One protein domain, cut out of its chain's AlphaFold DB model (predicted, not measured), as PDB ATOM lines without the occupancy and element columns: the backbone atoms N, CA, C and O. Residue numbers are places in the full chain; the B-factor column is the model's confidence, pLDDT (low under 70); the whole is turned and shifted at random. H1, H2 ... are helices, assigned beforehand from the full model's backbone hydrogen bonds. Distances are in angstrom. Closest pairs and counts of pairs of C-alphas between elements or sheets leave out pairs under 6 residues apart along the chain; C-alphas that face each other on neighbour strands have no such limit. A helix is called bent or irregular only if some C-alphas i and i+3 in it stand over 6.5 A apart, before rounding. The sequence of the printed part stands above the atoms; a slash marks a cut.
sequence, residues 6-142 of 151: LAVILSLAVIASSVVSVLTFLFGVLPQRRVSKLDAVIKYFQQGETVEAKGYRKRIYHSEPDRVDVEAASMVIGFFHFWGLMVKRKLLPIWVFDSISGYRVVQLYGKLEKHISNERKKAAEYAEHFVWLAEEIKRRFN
ATOM      1  N   LEU A   6     128.142 164.073 188.218       43.84
ATOM      2  CA  LEU A   6     129.585 164.214 188.381       43.84
ATOM      3  C   LEU A   6     130.387 163.491 187.283       43.84
ATOM      4  O   LEU A   6     131.384 164.026 186.808       43.84
ATOM      5  N   ALA A   7     129.943 162.310 186.839       39.91
ATOM      6  CA  ALA A   7     130.619 161.533 185.795       39.91
ATOM      7  C   ALA A   7     130.485 162.186 184.406       39.91
ATOM      8  O   ALA A   7     131.411 162.146 183.591       39.91
ATOM      9  N   VAL A   8     129.357 162.857 184.147       45.78
ATOM     10  CA  VAL A   8     129.136 163.642 182.919       45.78
ATOM     11  C   VAL A   8     129.977 164.926 182.929       45.78
ATOM     12  O   VAL A   8     130.563 165.298 181.916       45.78
ATOM     13  N   ILE A   9     130.109 165.587 184.083       43.09
ATOM     14  CA  ILE A   9     130.943 166.791 184.228       43.09
ATOM     15  C   ILE A   9     132.439 166.452 184.104       43.09
ATOM     16  O   ILE A   9     133.172 167.164 183.417       43.09
ATOM     17  N   LEU A  10     132.886 165.338 184.694       32.09
ATOM     18  CA  LEU A  10     134.271 164.867 184.585       32.09
ATOM     19  C   LEU A  10     134.630 164.447 183.151       32.09
ATOM     20  O   LEU A  10     135.698 164.806 182.664       32.09
ATOM     21  N   SER A  11     133.735 163.765 182.431       39.88
ATOM     22  CA  SER A  11     133.980 163.389 181.028       39.88
ATOM     23  C   SER A  11     134.042 164.598 180.085       39.88
ATOM     24  O   SER A  11     134.890 164.632 179.195       39.88
ATOM     25  N   LEU A  12     133.236 165.641 180.310       33.31
ATOM     26  CA  LEU A  12     133.319 166.891 179.542       33.31
ATOM     27  C   LEU A  12     134.613 167.677 179.820       33.31
ATOM     28  O   LEU A  12     135.187 168.248 178.891       33.31
ATOM     29  N   ALA A  13     135.100 167.679 181.066       37.22
ATOM     30  CA  ALA A  13     136.368 168.315 181.432       37.22
ATOM     31  C   ALA A  13     137.590 167.595 180.821       37.22
ATOM     32  O   ALA A  13     138.543 168.252 180.402       37.22
ATOM     33  N   VAL A  14     137.542 166.264 180.702       36.47
ATOM     34  CA  VAL A  14     138.608 165.445 180.088       36.47
ATOM     35  C   VAL A  14     138.676 165.619 178.561       36.47
ATOM     36  O   VAL A  14     139.757 165.593 177.971       36.47
ATOM     37  N   ILE A  15     137.546 165.869 177.894       40.69
ATOM     38  CA  ILE A  15     137.529 166.163 176.448       40.69
ATOM     39  C   ILE A  15     138.117 167.557 176.168       40.69
ATOM     40  O   ILE A  15     138.849 167.745 175.199       40.69
ATOM     41  N   ALA A  16     137.854 168.536 177.039       37.84
ATOM     42  CA  ALA A  16     138.426 169.875 176.905       37.84
ATOM     43  C   ALA A  16     139.948 169.890 177.144       37.84
ATOM     44  O   ALA A  16     140.671 170.589 176.433       37.84
ATOM     45  N   SER A  17     140.451 169.101 178.103       48.34
ATOM     46  CA  SER A  17     141.892 169.015 178.377       48.34
ATOM     47  C   SER A  17     142.657 168.244 177.297       48.34
ATOM     48  O   SER A  17     143.749 168.660 176.916       48.34
ATOM     49  N   SER A  18     142.070 167.184 176.733       49.34
ATOM     50  CA  SER A  18     142.728 166.359 175.710       49.34
ATOM     51  C   SER A  18     143.003 167.114 174.404       49.34
ATOM     52  O   SER A  18     144.087 166.964 173.842       49.34
ATOM     53  N   VAL A  19     142.104 167.995 173.950       51.56
ATOM     54  CA  VAL A  19     142.341 168.805 172.735       51.56
ATOM     55  C   VAL A  19     143.493 169.793 172.939       51.56
ATOM     56  O   VAL A  19     144.350 169.924 172.063       51.56
ATOM     57  N   VAL A  20     143.571 170.440 174.106       54.50
ATOM     58  CA  VAL A  20     144.672 171.359 174.439       54.50
ATOM     59  C   VAL A  20     146.001 170.609 174.505       54.50
ATOM     60  O   VAL A  20     146.983 171.068 173.930       54.50
ATOM     61  N   SER A  21     146.038 169.428 175.128       51.03
ATOM     62  CA  SER A  21     147.251 168.606 175.208       51.03
ATOM     63  C   SER A  21     147.750 168.144 173.837       51.03
ATOM     64  O   SER A  21     148.953 168.177 173.590       51.03
ATOM     65  N   VAL A  22     146.851 167.773 172.918       56.47
ATOM     66  CA  VAL A  22     147.223 167.385 171.547       56.47
ATOM     67  C   VAL A  22     147.732 168.591 170.749       56.47
ATOM     68  O   VAL A  22     148.718 168.469 170.021       56.47
ATOM     69  N   LEU A  23     147.130 169.773 170.917       52.44
ATOM     70  CA  LEU A  23     147.632 171.011 170.312       52.44
ATOM     71  C   LEU A  23     149.016 171.387 170.868       52.44
ATOM     72  O   LEU A  23     149.906 171.732 170.103       52.44
ATOM     73  N   THR A  24     149.266 171.257 172.168       55.59
ATOM     74  CA  THR A  24     150.601 171.526 172.729       55.59
ATOM     75  C   THR A  24     151.639 170.508 172.252       55.59
ATOM     76  O   THR A  24     152.746 170.888 171.875       55.59
ATOM     77  N   PHE A  25     151.281 169.223 172.197       55.59
ATOM     78  CA  PHE A  25     152.180 168.153 171.762       55.59
ATOM     79  C   PHE A  25     152.564 168.269 170.277       55.59
ATOM     80  O   PHE A  25     153.740 168.188 169.935       55.59
ATOM     81  N   LEU A  26     151.600 168.533 169.388       49.91
ATOM     82  CA  LEU A  26     151.854 168.637 167.944       49.91
ATOM     83  C   LEU A  26     152.603 169.916 167.546       49.91
ATOM     84  O   LEU A  26     153.271 169.946 166.511       49.91
ATOM     85  N   PHE A  27     152.504 170.974 168.350       50.88
ATOM     86  CA  PHE A  27     153.133 172.263 168.064       50.88
ATOM     87  C   PHE A  27     154.370 172.560 168.927       50.88
ATOM     88  O   PHE A  27     155.070 173.534 168.650       50.88
ATOM     89  N   GLY A  28     154.700 171.708 169.904       48.84
ATOM     90  CA  GLY A  28     155.897 171.824 170.748       48.84
ATOM     91  C   GLY A  28     157.230 171.660 170.002       48.84
ATOM     92  O   GLY A  28     158.279 171.987 170.544       48.84
ATOM     93  N   VAL A  29     157.197 171.212 168.742       50.91
ATOM     94  CA  VAL A  29     158.384 170.996 167.889       50.91
ATOM     95  C   VAL A  29     158.673 172.177 166.944       50.91
ATOM     96  O   VAL A  29     159.496 172.072 166.036       50.91
ATOM     97  N   LEU A  30     157.969 173.306 167.089       46.69
ATOM     98  CA  LEU A  30     157.996 174.407 166.122       46.69
ATOM     99  C   LEU A  30     158.779 175.641 166.617       46.69
ATOM    100  O   LEU A  30     158.764 175.953 167.805       46.69
ATOM    101  N   PRO A  31     159.424 176.402 165.707       48.59
ATOM    102  CA  PRO A  31     160.252 177.560 166.055       48.59
ATOM    103  C   PRO A  31     159.471 178.627 166.838       48.59
ATOM    104  O   PRO A  31     158.287 178.842 166.586       48.59
ATOM    105  N   GLN A  32     160.156 179.361 167.722       47.78
ATOM    106  CA  GLN A  32     159.613 180.282 168.744       47.78
ATOM    107  C   GLN A  32     158.524 181.275 168.270       47.78
ATOM    108  O   GLN A  32     157.635 181.637 169.034       47.78
ATOM    109  N   ARG A  33     158.513 181.668 166.985       46.22
ATOM    110  CA  ARG A  33     157.450 182.505 166.376       46.22
ATOM    111  C   ARG A  33     156.101 181.788 166.189       46.22
ATOM    112  O   ARG A  33     155.090 182.447 165.958       46.22
ATOM    113  N   ARG A  34     156.076 180.454 166.203       48.66
ATOM    114  CA  ARG A  34     154.860 179.624 166.128       48.66
ATOM    115  C   ARG A  34     154.309 179.289 167.516       48.66
ATOM    116  O   ARG A  34     153.099 179.136 167.627       48.66
ATOM    117  N   VAL A  35     155.151 179.290 168.553       50.53
ATOM    118  CA  VAL A  35     154.741 179.133 169.962       50.53
ATOM    119  C   VAL A  35     153.801 180.268 170.387       50.53
ATOM    120  O   VAL A  35     152.721 180.004 170.897       50.53
ATOM    121  N   SER A  36     154.108 181.524 170.037       56.75
ATOM    122  CA  SER A  36     153.216 182.659 170.348       56.75
ATOM    123  C   SER A  36     151.854 182.590 169.640       56.75
ATOM    124  O   SER A  36     150.841 183.027 170.185       56.75
ATOM    125  N   LYS A  37     151.807 182.019 168.429       55.97
ATOM    126  CA  LYS A  37     150.558 181.794 167.684       55.97
ATOM    127  C   LYS A  37     149.746 180.642 168.280       55.97
ATOM    128  O   LYS A  37     148.522 180.719 168.280       55.97
ATOM    129  N   LEU A  38     150.412 179.610 168.799       59.78
ATOM    130  CA  LEU A  38     149.778 178.496 169.498       59.78
ATOM    131  C   LEU A  38     149.174 178.939 170.831       59.78
ATOM    132  O   LEU A  38     148.016 178.641 171.096       59.78
ATOM    133  N   ASP A  39     149.920 179.699 171.630       62.34
ATOM    134  CA  ASP A  39     149.429 180.227 172.904       62.34
ATOM    135  C   ASP A  39     148.186 181.097 172.705       62.34
ATOM    136  O   ASP A  39     147.249 181.038 173.501       62.34
ATOM    137  N   ALA A  40     148.133 181.866 171.612       59.09
ATOM    138  CA  ALA A  40     146.934 182.598 171.225       59.09
ATOM    139  C   ALA A  40     145.768 181.645 170.900       59.09
ATOM    140  O   ALA A  40     144.673 181.837 171.420       59.09
ATOM    141  N   VAL A  41     145.987 180.584 170.113       63.03
ATOM    142  CA  VAL A  41     144.956 179.567 169.819       63.03
ATOM    143  C   VAL A  41     144.453 178.884 171.095       63.03
ATOM    144  O   VAL A  41     143.245 178.752 171.267       63.03
ATOM    145  N   ILE A  42     145.350 178.493 172.003       66.38
ATOM    146  CA  ILE A  42     145.006 177.822 173.264       66.38
ATOM    147  C   ILE A  42     144.192 178.754 174.166       66.38
ATOM    148  O   ILE A  42     143.138 178.359 174.662       66.38
ATOM    149  N   LYS A  43     144.627 180.008 174.337       65.44
ATOM    150  CA  LYS A  43     143.883 181.007 175.120       65.44
ATOM    151  C   LYS A  43     142.487 181.249 174.547       65.44
ATOM    152  O   LYS A  43     141.521 181.321 175.299       65.44
ATOM    153  N   TYR A  44     142.352 181.308 173.224       61.38
ATOM    154  CA  TYR A  44     141.048 181.457 172.572       61.38
ATOM    155  C   TYR A  44     140.182 180.195 172.662       61.38
ATOM    156  O   TYR A  44     138.966 180.296 172.809       61.38
ATOM    157  N   PHE A  45     140.776 179.001 172.633       68.50
ATOM    158  CA  PHE A  45     140.051 177.760 172.906       68.50
ATOM    159  C   PHE A  45     139.454 177.779 174.318       68.50
ATOM    160  O   PHE A  45     138.267 177.513 174.497       68.50
ATOM    161  N   GLN A  46     140.246 178.198 175.308       71.25
ATOM    162  CA  GLN A  46     139.801 178.339 176.696       71.25
ATOM    163  C   GLN A  46     138.672 179.369 176.859       71.25
ATOM    164  O   GLN A  46     137.767 179.153 177.663       71.25
ATOM    165  N   GLN A  47     138.653 180.445 176.062       66.81
ATOM    166  CA  GLN A  47     137.539 181.406 176.052       66.81
ATOM    167  C   GLN A  47     136.212 180.774 175.607       66.81
ATOM    168  O   GLN A  47     135.155 181.144 176.112       66.81
ATOM    169  N   GLY A  48     136.251 179.780 174.715       70.94
ATOM    170  CA  GLY A  48     135.067 179.014 174.322       70.94
ATOM    171  C   GLY A  48     134.520 178.112 175.432       70.94
ATOM    172  O   GLY A  48     133.363 177.693 175.358       70.94
ATOM    173  N   GLU A  49     135.312 177.828 176.466       75.75
ATOM    174  CA  GLU A  49     134.984 176.900 177.551       75.75
ATOM    175  C   GLU A  49     134.450 177.578 178.821       75.75
ATOM    176  O   GLU A  49     134.050 176.877 179.762       75.75
ATOM    177  N   THR A  50     134.376 178.912 178.843       81.25
ATOM    178  CA  THR A  50     133.803 179.667 179.966       81.25
ATOM    179  C   THR A  50     132.321 179.341 180.165       81.25
ATOM    180  O   THR A  50     131.609 178.928 179.241       81.25
ATOM    181  N   VAL A  51     131.833 179.530 181.397       81.94
ATOM    182  CA  VAL A  51     130.410 179.350 181.738       81.94
ATOM    183  C   VAL A  51     129.529 180.243 180.862       81.94
ATOM    184  O   VAL A  51     128.490 179.807 180.374       81.94
ATOM    185  N   GLU A  52     129.988 181.462 180.597       86.38
ATOM    186  CA  GLU A  52     129.307 182.441 179.758       86.38
ATOM    187  C   GLU A  52     129.236 181.998 178.287       86.38
ATOM    188  O   GLU A  52     128.148 181.940 177.711       86.38
ATOM    189  N   ALA A  53     130.355 181.553 177.700       83.56
ATOM    190  CA  ALA A  53     130.390 181.033 176.331       83.56
ATOM    191  C   ALA A  53     129.496 179.795 176.151       83.56
ATOM    192  O   ALA A  53     128.795 179.646 175.143       83.56
ATOM    193  N   LYS A  54     129.476 178.911 177.155       88.00
ATOM    194  CA  LYS A  54     128.541 177.777 177.220       88.00
ATOM    195  C   LYS A  54     127.093 178.258 177.309       88.00
ATOM    196  O   LYS A  54     126.231 177.696 176.632       88.00
ATOM    197  N   GLY A  55     126.842 179.312 178.082       90.75
ATOM    198  CA  GLY A  55     125.553 179.989 178.195       90.75
ATOM    199  C   GLY A  55     125.037 180.497 176.851       90.75
ATOM    200  O   GLY A  55     123.920 180.150 176.473       90.75
ATOM    201  N   TYR A  56     125.854 181.227 176.086       91.69
ATOM    202  CA  TYR A  56     125.476 181.716 174.755       91.69
ATOM    203  C   TYR A  56     125.089 180.574 173.807       91.69
ATOM    204  O   TYR A  56     124.006 180.593 173.225       91.69
ATOM    205  N   ARG A  57     125.908 179.514 173.719       92.94
ATOM    206  CA  ARG A  57     125.574 178.334 172.896       92.94
ATOM    207  C   ARG A  57     124.279 177.666 173.351       92.94
ATOM    208  O   ARG A  57     123.465 177.290 172.512       92.94
ATOM    209  N   LYS A  58     124.061 177.543 174.666       93.19
ATOM    210  CA  LYS A  58     122.820 176.988 175.222       93.19
ATOM    211  C   LYS A  58     121.608 177.801 174.768       93.19
ATOM    212  O   LYS A  58     120.632 177.194 174.339       93.19
ATOM    213  N   ARG A  59     121.669 179.135 174.806       93.31
ATOM    214  CA  ARG A  59     120.566 179.993 174.342       93.31
ATOM    215  C   ARG A  59     120.273 179.798 172.856       93.31
ATOM    216  O   ARG A  59     119.110 179.680 172.496       93.31
ATOM    217  N   ILE A  60     121.301 179.631 172.022       94.75
ATOM    218  CA  ILE A  60     121.109 179.313 170.598       94.75
ATOM    219  C   ILE A  60     120.447 177.944 170.396       94.75
ATOM    220  O   ILE A  60     119.488 177.840 169.634       94.75
ATOM    221  N   TYR A  61     120.880 176.897 171.103       91.00
ATOM    222  CA  TYR A  61     120.261 175.572 170.965       91.00
ATOM    223  C   TYR A  61     118.763 175.565 171.300       91.00
ATOM    224  O   TYR A  61     117.992 174.913 170.595       91.00
ATOM    225  N   HIS A  62     118.364 176.310 172.334       91.44
ATOM    226  CA  HIS A  62     116.973 176.390 172.795       91.44
ATOM    227  C   HIS A  62     116.166 177.489 172.093       91.44
ATOM    228  O   HIS A  62     114.992 177.669 172.400       91.44
ATOM    229  N   SER A  63     116.779 178.232 171.168       90.06
ATOM    230  CA  SER A  63     116.074 179.243 170.388       90.06
ATOM    231  C   SER A  63     115.356 178.630 169.188       90.06
ATOM    232  O   SER A  63     115.821 177.657 168.569       90.06
ATOM    233  N   GLU A  64     114.228 179.244 168.848       88.50
ATOM    234  CA  GLU A  64     113.601 179.072 167.545       88.50
ATOM    235  C   GLU A  64     114.450 179.784 166.481       88.50
ATOM    236  O   GLU A  64     114.960 180.874 166.761       88.50
ATOM    237  N   PRO A  65     114.576 179.241 165.253       79.88
ATOM    238  CA  PRO A  65     115.372 179.860 164.183       79.88
ATOM    239  C   PRO A  65     115.011 181.328 163.896       79.88
ATOM    240  O   PRO A  65     115.847 182.116 163.458       79.88
ATOM    241  N   ASP A  66     113.761 181.701 164.175       83.69
ATOM    242  CA  ASP A  66     113.199 183.029 163.917       83.69
ATOM    243  C   ASP A  66     113.326 183.982 165.110       83.69
ATOM    244  O   ASP A  66     113.027 185.169 164.988       83.69
ATOM    245  N   ARG A  67     113.737 183.470 166.273       89.81
ATOM    246  CA  ARG A  67     113.780 184.199 167.547       89.81
ATOM    247  C   ARG A  67     115.075 183.907 168.297       89.81
ATOM    248  O   ARG A  67     115.064 183.587 169.484       89.81
ATOM    249  N   VAL A  68     116.191 183.991 167.582       92.56
ATOM    250  CA  VAL A  68     117.515 183.875 168.194       92.56
ATOM    251  C   VAL A  68     117.806 185.105 169.056       92.56
ATOM    252  O   VAL A  68     117.499 186.236 168.680       92.56
ATOM    253  N   ASP A  69     118.417 184.881 170.216       93.81
ATOM    254  CA  ASP A  69     119.001 185.950 171.026       93.81
ATOM    255  C   ASP A  69     120.157 186.585 170.237       93.81
ATOM    256  O   ASP A  69     121.117 185.900 169.880       93.81
ATOM    257  N   VAL A  70     120.049 187.885 169.949       92.81
ATOM    258  CA  VAL A  70     120.995 188.629 169.102       92.81
ATOM    259  C   VAL A  70     122.381 188.731 169.739       92.81
ATOM    260  O   VAL A  70     123.389 188.644 169.035       92.81
ATOM    261  N   GLU A  71     122.456 188.880 171.061       92.62
ATOM    262  CA  GLU A  71     123.728 188.926 171.780       92.62
ATOM    263  C   GLU A  71     124.401 187.553 171.719       92.62
ATOM    264  O   GLU A  71     125.553 187.427 171.302       92.62
ATOM    265  N   ALA A  72     123.646 186.495 172.034       91.81
ATOM    266  CA  ALA A  72     124.148 185.128 171.947       91.81
ATOM    267  C   ALA A  72     124.571 184.759 170.522       91.81
ATOM    268  O   ALA A  72     125.607 184.116 170.337       91.81
ATOM    269  N   ALA A  73     123.801 185.185 169.519       94.50
ATOM    270  CA  ALA A  73     124.118 184.969 168.115       94.50
ATOM    271  C   ALA A  73     125.431 185.664 167.757       94.50
ATOM    272  O   ALA A  73     126.330 185.015 167.229       94.50
ATOM    273  N   SER A  74     125.582 186.937 168.125       91.62
ATOM    274  CA  SER A  74     126.793 187.720 167.859       91.62
ATOM    275  C   SER A  74     128.035 187.067 168.467       91.62
ATOM    276  O   SER A  74     129.053 186.918 167.787       91.62
ATOM    277  N   MET A  75     127.937 186.593 169.711       92.44
ATOM    278  CA  MET A  75     129.047 185.937 170.404       92.44
ATOM    279  C   MET A  75     129.412 184.584 169.783       92.44
ATOM    280  O   MET A  75     130.588 184.301 169.548       92.44
ATOM    281  N   VAL A  76     128.417 183.747 169.467       93.31
ATOM    282  CA  VAL A  76     128.648 182.436 168.839       93.31
ATOM    283  C   VAL A  76     129.202 182.589 167.421       93.31
ATOM    284  O   VAL A  76     130.166 181.910 167.064       93.31
ATOM    285  N   ILE A  77     128.634 183.499 166.626       95.25
ATOM    286  CA  ILE A  77     129.085 183.784 165.260       95.25
ATOM    287  C   ILE A  77     130.510 184.319 165.282       95.25
ATOM    288  O   ILE A  77     131.346 183.801 164.551       95.25
ATOM    289  N   GLY A  78     130.811 185.306 166.131       88.69
ATOM    290  CA  GLY A  78     132.154 185.876 166.242       88.69
ATOM    291  C   GLY A  78     133.203 184.822 166.597       88.69
ATOM    292  O   GLY A  78     134.250 184.740 165.950       88.69
ATOM    293  N   PHE A  79     132.886 183.950 167.559       90.44
ATOM    294  CA  PHE A  79     133.768 182.860 167.971       90.44
ATOM    295  C   PHE A  79     134.093 181.901 166.815       90.44
ATOM    296  O   PHE A  79     135.266 181.661 166.510       90.44
ATOM    297  N   PHE A  80     133.075 181.383 166.123       93.56
ATOM    298  CA  PHE A  80     133.304 180.427 165.036       93.56
ATOM    299  C   PHE A  80     133.765 181.076 163.730       93.56
ATOM    300  O   PHE A  80     134.443 180.424 162.936       93.56
ATOM    301  N   HIS A  81     133.484 182.361 163.521       93.50
ATOM    302  CA  HIS A  81     134.065 183.134 162.428       93.50
ATOM    303  C   HIS A  81     135.584 183.223 162.592       93.50
ATOM    304  O   HIS A  81     136.329 182.925 161.659       93.50
ATOM    305  N   PHE A  82     136.057 183.534 163.799       87.12
ATOM    306  CA  PHE A  82     137.486 183.517 164.093       87.12
ATOM    307  C   PHE A  82     138.095 182.125 163.882       87.12
ATOM    308  O   PHE A  82     139.131 181.997 163.230       87.12
ATOM    309  N   TRP A  83     137.439 181.062 164.355       88.88
ATOM    310  CA  TRP A  83     137.923 179.694 164.138       88.88
ATOM    311  C   TRP A  83     138.007 179.340 162.652       88.88
ATOM    312  O   TRP A  83     139.012 178.779 162.216       88.88
ATOM    313  N   GLY A  84     137.017 179.738 161.854       92.81
ATOM    314  CA  GLY A  84     137.046 179.550 160.406       92.81
ATOM    315  C   GLY A  84     138.232 180.256 159.753       92.81
ATOM    316  O   GLY A  84     138.929 179.659 158.931       92.81
ATOM    317  N   LEU A  85     138.535 181.485 160.179       88.75
ATOM    318  CA  LEU A  85     139.716 182.219 159.726       88.75
ATOM    319  C   LEU A  85     141.018 181.500 160.116       88.75
ATOM    320  O   LEU A  85     141.936 181.393 159.299       88.75
ATOM    321  N   MET A  86     141.105 180.972 161.339       84.56
ATOM    322  CA  MET A  86     142.285 180.244 161.820       84.56
ATOM    323  C   MET A  86     142.524 178.953 161.038       84.56
ATOM    324  O   MET A  86     143.671 178.640 160.710       84.56
ATOM    325  N   VAL A  87     141.460 178.236 160.678       88.50
ATOM    326  CA  VAL A  87     141.559 177.057 159.812       88.50
ATOM    327  C   VAL A  87     141.990 177.455 158.400       88.50
ATOM    328  O   VAL A  87     142.951 176.881 157.885       88.50
ATOM    329  N   LYS A  88     141.375 178.484 157.789       89.50
ATOM    330  CA  LYS A  88     141.793 178.990 156.464       89.50
ATOM    331  C   LYS A  88     143.269 179.393 156.438       89.50
ATOM    332  O   LYS A  88     143.970 179.130 155.465       89.50
ATOM    333  N   ARG A  89     143.766 179.987 157.527       85.88
ATOM    334  CA  ARG A  89     145.172 180.396 157.683       85.88
ATOM    335  C   ARG A  89     146.116 179.262 158.097       85.88
ATOM    336  O   ARG A  89     147.295 179.527 158.322       85.88
ATOM    337  N   LYS A  90     145.636 178.014 158.176       83.00
ATOM    338  CA  LYS A  90     146.408 176.826 158.590       83.00
ATOM    339  C   LYS A  90     147.013 176.955 159.998       83.00
ATOM    340  O   LYS A  90     148.072 176.398 160.276       83.00
ATOM    341  N   LEU A  91     146.354 177.716 160.873       76.25
ATOM    342  CA  LEU A  91     146.741 177.911 162.274       76.25
ATOM    343  C   LEU A  91     145.973 176.980 163.219       76.25
ATOM    344  O   LEU A  91     146.507 176.604 164.256       76.25
ATOM    345  N   LEU A  92     144.753 176.585 162.844       78.31
ATOM    346  CA  LEU A  92     143.973 175.549 163.520       78.31
ATOM    347  C   LEU A  92     143.793 174.358 162.563       78.31
ATOM    348  O   LEU A  92     143.234 174.539 161.479       78.31
ATOM    349  N   PRO A  93     144.267 173.148 162.905       78.94
ATOM    350  CA  PRO A  93     144.076 171.986 162.044       78.94
ATOM    351  C   PRO A  93     142.599 171.578 161.940       78.94
ATOM    352  O   PRO A  93     141.912 171.450 162.949       78.94
ATOM    353  N   ILE A  94     142.114 171.316 160.722       85.50
ATOM    354  CA  ILE A  94     140.699 170.969 160.478       85.50
ATOM    355  C   ILE A  94     140.272 169.637 161.124       85.50
ATOM    356  O   ILE A  94     139.105 169.475 161.458       85.50
ATOM    357  N   TRP A  95     141.196 168.697 161.358       82.31
ATOM    358  CA  TRP A  95     140.884 167.417 162.013       82.31
ATOM    359  C   TRP A  95     140.428 167.586 163.472       82.31
ATOM    360  O   TRP A  95     139.797 166.688 164.009       82.31
ATOM    361  N   VAL A  96     140.655 168.746 164.110       79.69
ATOM    362  CA  VAL A  96     140.105 169.052 165.449       79.69
ATOM    363  C   VAL A  96     138.568 168.971 165.459       79.69
ATOM    364  O   VAL A  96     137.949 168.727 166.498       79.69
ATOM    365  N   PHE A  97     137.939 169.140 164.294       86.06
ATOM    366  CA  PHE A  97     136.496 169.025 164.109       86.06
ATOM    367  C   PHE A  97     136.023 167.616 163.732       86.06
ATOM    368  O   PHE A  97     134.816 167.425 163.616       86.06
ATOM    369  N   ASP A  98     136.920 166.633 163.610       84.81
ATOM    370  CA  ASP A  98     136.584 165.214 163.412       84.81
ATOM    371  C   ASP A  98     136.135 164.565 164.735       84.81
ATOM    372  O   ASP A  98     136.750 163.657 165.289       84.81
ATOM    373  N   SER A  99     135.134 165.179 165.359       79.06
ATOM    374  CA  SER A  99     134.628 164.818 166.680       79.06
ATOM    375  C   SER A  99     133.281 165.499 166.938       79.06
ATOM    376  O   SER A  99     132.739 166.224 166.099       79.06
ATOM    377  N   ILE A 100     132.771 165.362 168.166       78.00
ATOM    378  CA  ILE A 100     131.577 166.080 168.633       78.00
ATOM    379  C   ILE A 100     131.687 167.607 168.474       78.00
ATOM    380  O   ILE A 100     130.670 168.297 168.393       78.00
ATOM    381  N   SER A 101     132.911 168.145 168.412       82.38
ATOM    382  CA  SER A 101     133.158 169.562 168.148       82.38
ATOM    383  C   SER A 101     132.631 169.980 166.770       82.38
ATOM    384  O   SER A 101     131.872 170.945 166.680       82.38
ATOM    385  N   GLY A 102     132.933 169.219 165.710       87.38
ATOM    386  CA  GLY A 102     132.438 169.506 164.360       87.38
ATOM    387  C   GLY A 102     130.919 169.431 164.268       87.38
ATOM    388  O   GLY A 102     130.290 170.333 163.715       87.38
ATOM    389  N   TYR A 103     130.318 168.424 164.908       87.75
ATOM    390  CA  TYR A 103     128.861 168.288 164.968       87.75
ATOM    391  C   TYR A 103     128.191 169.521 165.591       87.75
ATOM    392  O   TYR A 103     127.237 170.071 165.042       87.75
ATOM    393  N   ARG A 104     128.738 170.023 166.705       89.56
ATOM    394  CA  ARG A 104     128.228 171.218 167.394       89.56
ATOM    395  C   ARG A 104     128.370 172.489 166.557       89.56
ATOM    396  O   ARG A 104     127.439 173.290 166.534       89.56
ATOM    397  N   VAL A 105     129.497 172.676 165.863       93.19
ATOM    398  CA  VAL A 105     129.702 173.817 164.948       93.19
ATOM    399  C   VAL A 105     128.619 173.822 163.870       93.19
ATOM    400  O   VAL A 105     127.969 174.839 163.637       93.19
ATOM    401  N   VAL A 106     128.393 172.662 163.254       95.19
ATOM    402  CA  VAL A 106     127.417 172.475 162.181       95.19
ATOM    403  C   VAL A 106     125.979 172.698 162.664       95.19
ATOM    404  O   VAL A 106     125.207 173.374 161.981       95.19
ATOM    405  N   GLN A 107     125.616 172.190 163.843       93.06
ATOM    406  CA  GLN A 107     124.293 172.423 164.428       93.06
ATOM    407  C   GLN A 107     124.049 173.896 164.771       93.06
ATOM    408  O   GLN A 107     122.977 174.425 164.475       93.06
ATOM    409  N   LEU A 108     125.031 174.566 165.381       94.38
ATOM    410  CA  LEU A 108     124.927 175.990 165.704       94.38
ATOM    411  C   LEU A 108     124.802 176.834 164.439       94.38
ATOM    412  O   LEU A 108     123.982 177.747 164.407       94.38
ATOM    413  N   TYR A 109     125.552 176.496 163.387       96.06
ATOM    414  CA  TYR A 109     125.387 177.132 162.084       96.06
ATOM    415  C   TYR A 109     123.957 176.959 161.559       96.06
ATOM    416  O   TYR A 109     123.330 177.951 161.210       96.06
ATOM    417  N   GLY A 110     123.401 175.742 161.591       94.06
ATOM    418  CA  GLY A 110     122.019 175.499 161.160       94.06
ATOM    419  C   GLY A 110     120.981 176.315 161.945       94.06
ATOM    420  O   GLY A 110     120.059 176.869 161.357       94.06
ATOM    421  N   LYS A 111     121.150 176.462 163.265       94.44
ATOM    422  CA  LYS A 111     120.283 177.318 164.099       94.44
ATOM    423  C   LYS A 111     120.406 178.810 163.766       94.44
ATOM    424  O   LYS A 111     119.441 179.549 163.936       94.44
ATOM    425  N   LEU A 112     121.577 179.252 163.312       96.38
ATOM    426  CA  LEU A 112     121.893 180.658 163.044       96.38
ATOM    427  C   LEU A 112     121.777 181.044 161.564       96.38
ATOM    428  O   LEU A 112     121.888 182.227 161.245       96.38
ATOM    429  N   GLU A 113     121.538 180.093 160.661       95.56
ATOM    430  CA  GLU A 113     121.549 180.300 159.209       95.56
ATOM    431  C   GLU A 113     120.606 181.428 158.776       95.56
ATOM    432  O   GLU A 113     121.013 182.343 158.056       95.56
ATOM    433  N   LYS A 114     119.366 181.428 159.283       94.88
ATOM    434  CA  LYS A 114     118.383 182.477 158.977       94.88
ATOM    435  C   LYS A 114     118.816 183.849 159.494       94.88
ATOM    436  O   LYS A 114     118.671 184.844 158.784       94.88
ATOM    437  N   HIS A 115     119.370 183.913 160.705       95.50
ATOM    438  CA  HIS A 115     119.891 185.157 161.271       95.50
ATOM    439  C   HIS A 115     121.060 185.703 160.437       95.50
ATOM    440  O   HIS A 115     121.028 186.859 160.023       95.50
ATOM    441  N   ILE A 116     122.032 184.850 160.094       96.44
ATOM    442  CA  ILE A 116     123.168 185.199 159.226       96.44
ATOM    443  C   ILE A 116     122.678 185.685 157.857       96.44
ATOM    444  O   ILE A 116     123.153 186.706 157.364       96.44
ATOM    445  N   SER A 117     121.711 184.994 157.248       95.44
ATOM    446  CA  SER A 117     121.133 185.397 155.962       95.44
ATOM    447  C   SER A 117     120.474 186.777 156.034       95.44
ATOM    448  O   SER A 117     120.640 187.583 155.118       95.44
ATOM    449  N   ASN A 118     119.774 187.088 157.127       94.62
ATOM    450  CA  ASN A 118     119.163 188.401 157.317       94.62
ATOM    451  C   ASN A 118     120.204 189.513 157.490       94.62
ATOM    452  O   ASN A 118     120.054 190.566 156.873       94.62
ATOM    453  N   GLU A 119     121.271 189.285 158.256       94.88
ATOM    454  CA  GLU A 119     122.354 190.268 158.410       94.88
ATOM    455  C   GLU A 119     123.147 190.470 157.110       94.88
ATOM    456  O   GLU A 119     123.532 191.594 156.778       94.88
ATOM    457  N   ARG A 120     123.287 189.426 156.282       96.56
ATOM    458  CA  ARG A 120     123.928 189.528 154.961       96.56
ATOM    459  C   ARG A 120     123.204 190.420 153.960       96.56
ATOM    460  O   ARG A 120     123.840 190.898 153.025       96.56
ATOM    461  N   LYS A 121     121.916 190.709 154.172       95.75
ATOM    462  CA  LYS A 121     121.191 191.719 153.381       95.75
ATOM    463  C   LYS A 121     121.773 193.123 153.574       95.75
ATOM    464  O   LYS A 121     121.615 193.962 152.696       95.75
ATOM    465  N   LYS A 122     122.424 193.376 154.716       95.12
ATOM    466  CA  LYS A 122     123.090 194.644 155.048       95.12
ATOM    467  C   LYS A 122     124.597 194.580 154.786       95.12
ATOM    468  O   LYS A 122     125.170 195.547 154.304       95.12
ATOM    469  N   ALA A 123     125.231 193.451 155.110       93.06
ATOM    470  CA  ALA A 123     126.672 193.253 154.975       93.06
ATOM    471  C   ALA A 123     126.979 191.858 154.413       93.06
ATOM    472  O   ALA A 123     126.995 190.876 155.153       93.06
ATOM    473  N   ALA A 124     127.241 191.768 153.107       94.12
ATOM    474  CA  ALA A 124     127.363 190.495 152.387       94.12
ATOM    475  C   ALA A 124     128.396 189.521 152.992       94.12
ATOM    476  O   ALA A 124     128.171 188.310 153.002       94.12
ATOM    477  N   GLU A 125     129.491 190.041 153.551       92.94
ATOM    478  CA  GLU A 125     130.571 189.242 154.148       92.94
ATOM    479  C   GLU A 125     130.294 188.809 155.598       92.94
ATOM    480  O   GLU A 125     131.089 188.084 156.202       92.94
ATOM    481  N   TYR A 126     129.157 189.202 156.184       94.00
ATOM    482  CA  TYR A 126     128.833 188.845 157.562       94.00
ATOM    483  C   TYR A 126     128.919 187.325 157.772       94.00
ATOM    484  O   TYR A 126     128.362 186.522 157.012       94.00
ATOM    485  N   ALA A 127     129.661 186.928 158.808       96.50
ATOM    486  CA  ALA A 127     129.916 185.539 159.177       96.50
ATOM    487  C   ALA A 127     130.608 184.667 158.102       96.50
ATOM    488  O   ALA A 127     130.599 183.446 158.248       96.50
ATOM    489  N   GLU A 128     131.254 185.226 157.066       97.38
ATOM    490  CA  GLU A 128     131.835 184.450 155.947       97.38
ATOM    491  C   GLU A 128     132.695 183.245 156.363       97.38
ATOM    492  O   GLU A 128     132.503 182.136 155.862       97.38
ATOM    493  N   HIS A 129     133.584 183.422 157.339       97.44
ATOM    494  CA  HIS A 129     134.463 182.365 157.820       97.44
ATOM    495  C   HIS A 129     133.727 181.292 158.619       97.44
ATOM    496  O   HIS A 129     134.125 180.133 158.567       97.44
ATOM    497  N   PHE A 130     132.657 181.654 159.331       97.56
ATOM    498  CA  PHE A 130     131.846 180.684 160.064       97.56
ATOM    499  C   PHE A 130     131.061 179.802 159.092       97.56
ATOM    500  O   PHE A 130     131.085 178.581 159.228       97.56
ATOM    501  N   VAL A 131     130.433 180.414 158.081       98.12
ATOM    502  CA  VAL A 131     129.715 179.680 157.030       98.12
ATOM    503  C   VAL A 131     130.663 178.712 156.326       98.12
ATOM    504  O   VAL A 131     130.408 177.510 156.313       98.12
ATOM    505  N   TRP A 132     131.814 179.212 155.868       98.25
ATOM    506  CA  TRP A 132     132.836 178.379 155.238       98.25
ATOM    507  C   TRP A 132     133.300 177.231 156.145       98.25
ATOM    508  O   TRP A 132     133.444 176.102 155.685       98.25
ATOM    509  N   LEU A 133     133.528 177.494 157.438       96.94
ATOM    510  CA  LEU A 133     133.959 176.465 158.385       96.94
ATOM    511  C   LEU A 133     132.910 175.360 158.523       96.94
ATOM    512  O   LEU A 133     133.256 174.183 158.475       96.94
ATOM    513  N   ALA A 134     131.639 175.726 158.697       97.31
ATOM    514  CA  ALA A 134     130.558 174.763 158.859       97.31
ATOM    515  C   ALA A 134     130.372 173.897 157.602       97.31
ATOM    516  O   ALA A 134     130.216 172.682 157.714       97.31
ATOM    517  N   GLU A 135     130.435 174.499 156.414       96.19
ATOM    518  CA  GLU A 135     130.380 173.787 155.132       96.19
ATOM    519  C   GLU A 135     131.576 172.848 154.948       96.19
ATOM    520  O   GLU A 135     131.406 171.690 154.568       96.19
ATOM    521  N   GLU A 136     132.783 173.309 155.278       96.31
ATOM    522  CA  GLU A 136     133.998 172.510 155.145       96.31
ATOM    523  C   GLU A 136     134.001 171.310 156.103       96.31
ATOM    524  O   GLU A 136     134.410 170.214 155.716       96.31
ATOM    525  N   ILE A 137     133.494 171.481 157.330       95.31
ATOM    526  CA  ILE A 137     133.304 170.388 158.296       95.31
ATOM    527  C   ILE A 137     132.285 169.375 157.765       95.31
ATOM    528  O   ILE A 137     132.586 168.180 157.739       95.31
ATOM    529  N   LYS A 138     131.109 169.832 157.299       94.00
ATOM    530  CA  LYS A 138     130.087 168.952 156.697       94.00
ATOM    531  C   LYS A 138     130.678 168.130 155.554       94.00
ATOM    532  O   LYS A 138     130.513 166.915 155.522       94.00
ATOM    533  N   ARG A 139     131.406 168.793 154.650       94.12
ATOM    534  CA  ARG A 139     132.010 168.184 153.462       94.12
ATOM    535  C   ARG A 139     133.084 167.153 153.806       94.12
ATOM    536  O   ARG A 139     133.163 166.125 153.142       94.12
ATOM    537  N   ARG A 140     133.946 167.428 154.792       92.69
ATOM    538  CA  ARG A 140     135.075 166.543 155.131       92.69
ATOM    539  C   ARG A 140     134.693 165.349 155.991       92.69
ATOM    540  O   ARG A 140     135.285 164.293 155.814       92.69
ATOM    541  N   PHE A 141     133.756 165.532 156.915       89.44
ATOM    542  CA  PHE A 141     133.443 164.532 157.940       89.44
ATOM    543  C   PHE A 141     132.055 163.909 157.762       89.44
ATOM    544  O   PHE A 141     131.588 163.191 158.638       89.44
ATOM    545  N   ASN A 142     131.394 164.191 156.632       83.94
ATOM    546  CA  ASN A 142     130.078 163.668 156.266       83.94
ATOM    547  C   ASN A 142     129.037 163.806 157.392       83.94
ATOM    548  O   ASN A 142     128.292 162.877 157.706       83.94
TER     549      ASN A 142
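What this domain is: This is residues 6 to 142 of the 151 residues of an uncharacterized protein of candidate division TA06 bacterium B3_TA06 (UniProt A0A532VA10). Four helices, H3, H4, H7 and H6, pack steeply crossed into a small cluster in which each touches the next round a ring, and a helical hairpin of H1 and H2 extends from one side of it. Residues 6 to 12 of H1 stick out free, while the short H5 lies near H4, H6 and H7. The printed part has 137 residues with seven named helices, in the order H1 to H7, and no named strand; the class is all helix. It is compact, with a radius of gyration of the C-alphas of 15.5 A, and spans 46 by 39 by 28 A.

Where its parts are: H1, residues 6 to 27, begins with C-alpha 6 at (129.585, 164.214, 188.381) and is 32.1 A long. H2 is residues 32 to 48, 25.2 A. H3 is residues 51 to 61, 15.3 A. H4, residues 70 to 88, begins with C-alpha 70 at (120.995, 188.629, 169.102) and is 26.2 A long. H5 is residues 94 to 97. H6 is residues 100 to 120, 28.2 A; it is irregular, with C-alphas 111 and 114 7.5 A apart, and has a kink of 58 degrees near residue 114. H7, residues 128 to 141, is 20.1 A long and ends with C-alpha 141 at (133.443, 164.532, 157.940).

How they stand to each other: H1 touches H2 with residues 20 to 27 alone, as a hairpin at a shallow tilt of 18 degrees, opposite ways; the closest C-alphas, of Val 20 and Ile 42, are 6.6 A apart. H2 is close to but not clearly touching H3, the C-alphas of Gln 47 and Ala 53 being 7.2 A apart. H3 touches H4 about perpendicular, at 79 degrees; the closest C-alphas, of Tyr 56 and Ala 72, are 4.6 A apart. H3 also touches H6, closest at the C-alphas of Ile 60 and Lys 111, 6.8 A. H4 touches H7 at a steep tilt of 64 degrees, the same way, closest at the C-alphas of His 81 and Phe 130, 4.1 A. H5 is close to but not clearly touching H7, with the C-alphas of Phe 97 and Ile 137 6.8 A apart. H6 and H7 form a hairpin, opposite ways at 37 degrees, only just steep; the closest C-alphas, of Val 106 and Ala 134, are 5.1 A apart. H1 stays apart from H3, H4, H6 and H7. Every O i to N i+4 pair is within hydrogen-bond range in H3, H4 and H7, against 17 of 18 in H1, 11 of 13 in H2 and 15 of 17 in H6; H5 is too short for such a pair.

The domain as a whole: The two C-alphas farthest apart, of Pro 31 and Asp 66, are 47.4 A apart. The printed part has no cut, and no link is long. The mean pLDDT of the printed part is 78.4; residues 6 to 45 and residue 47 are under 70.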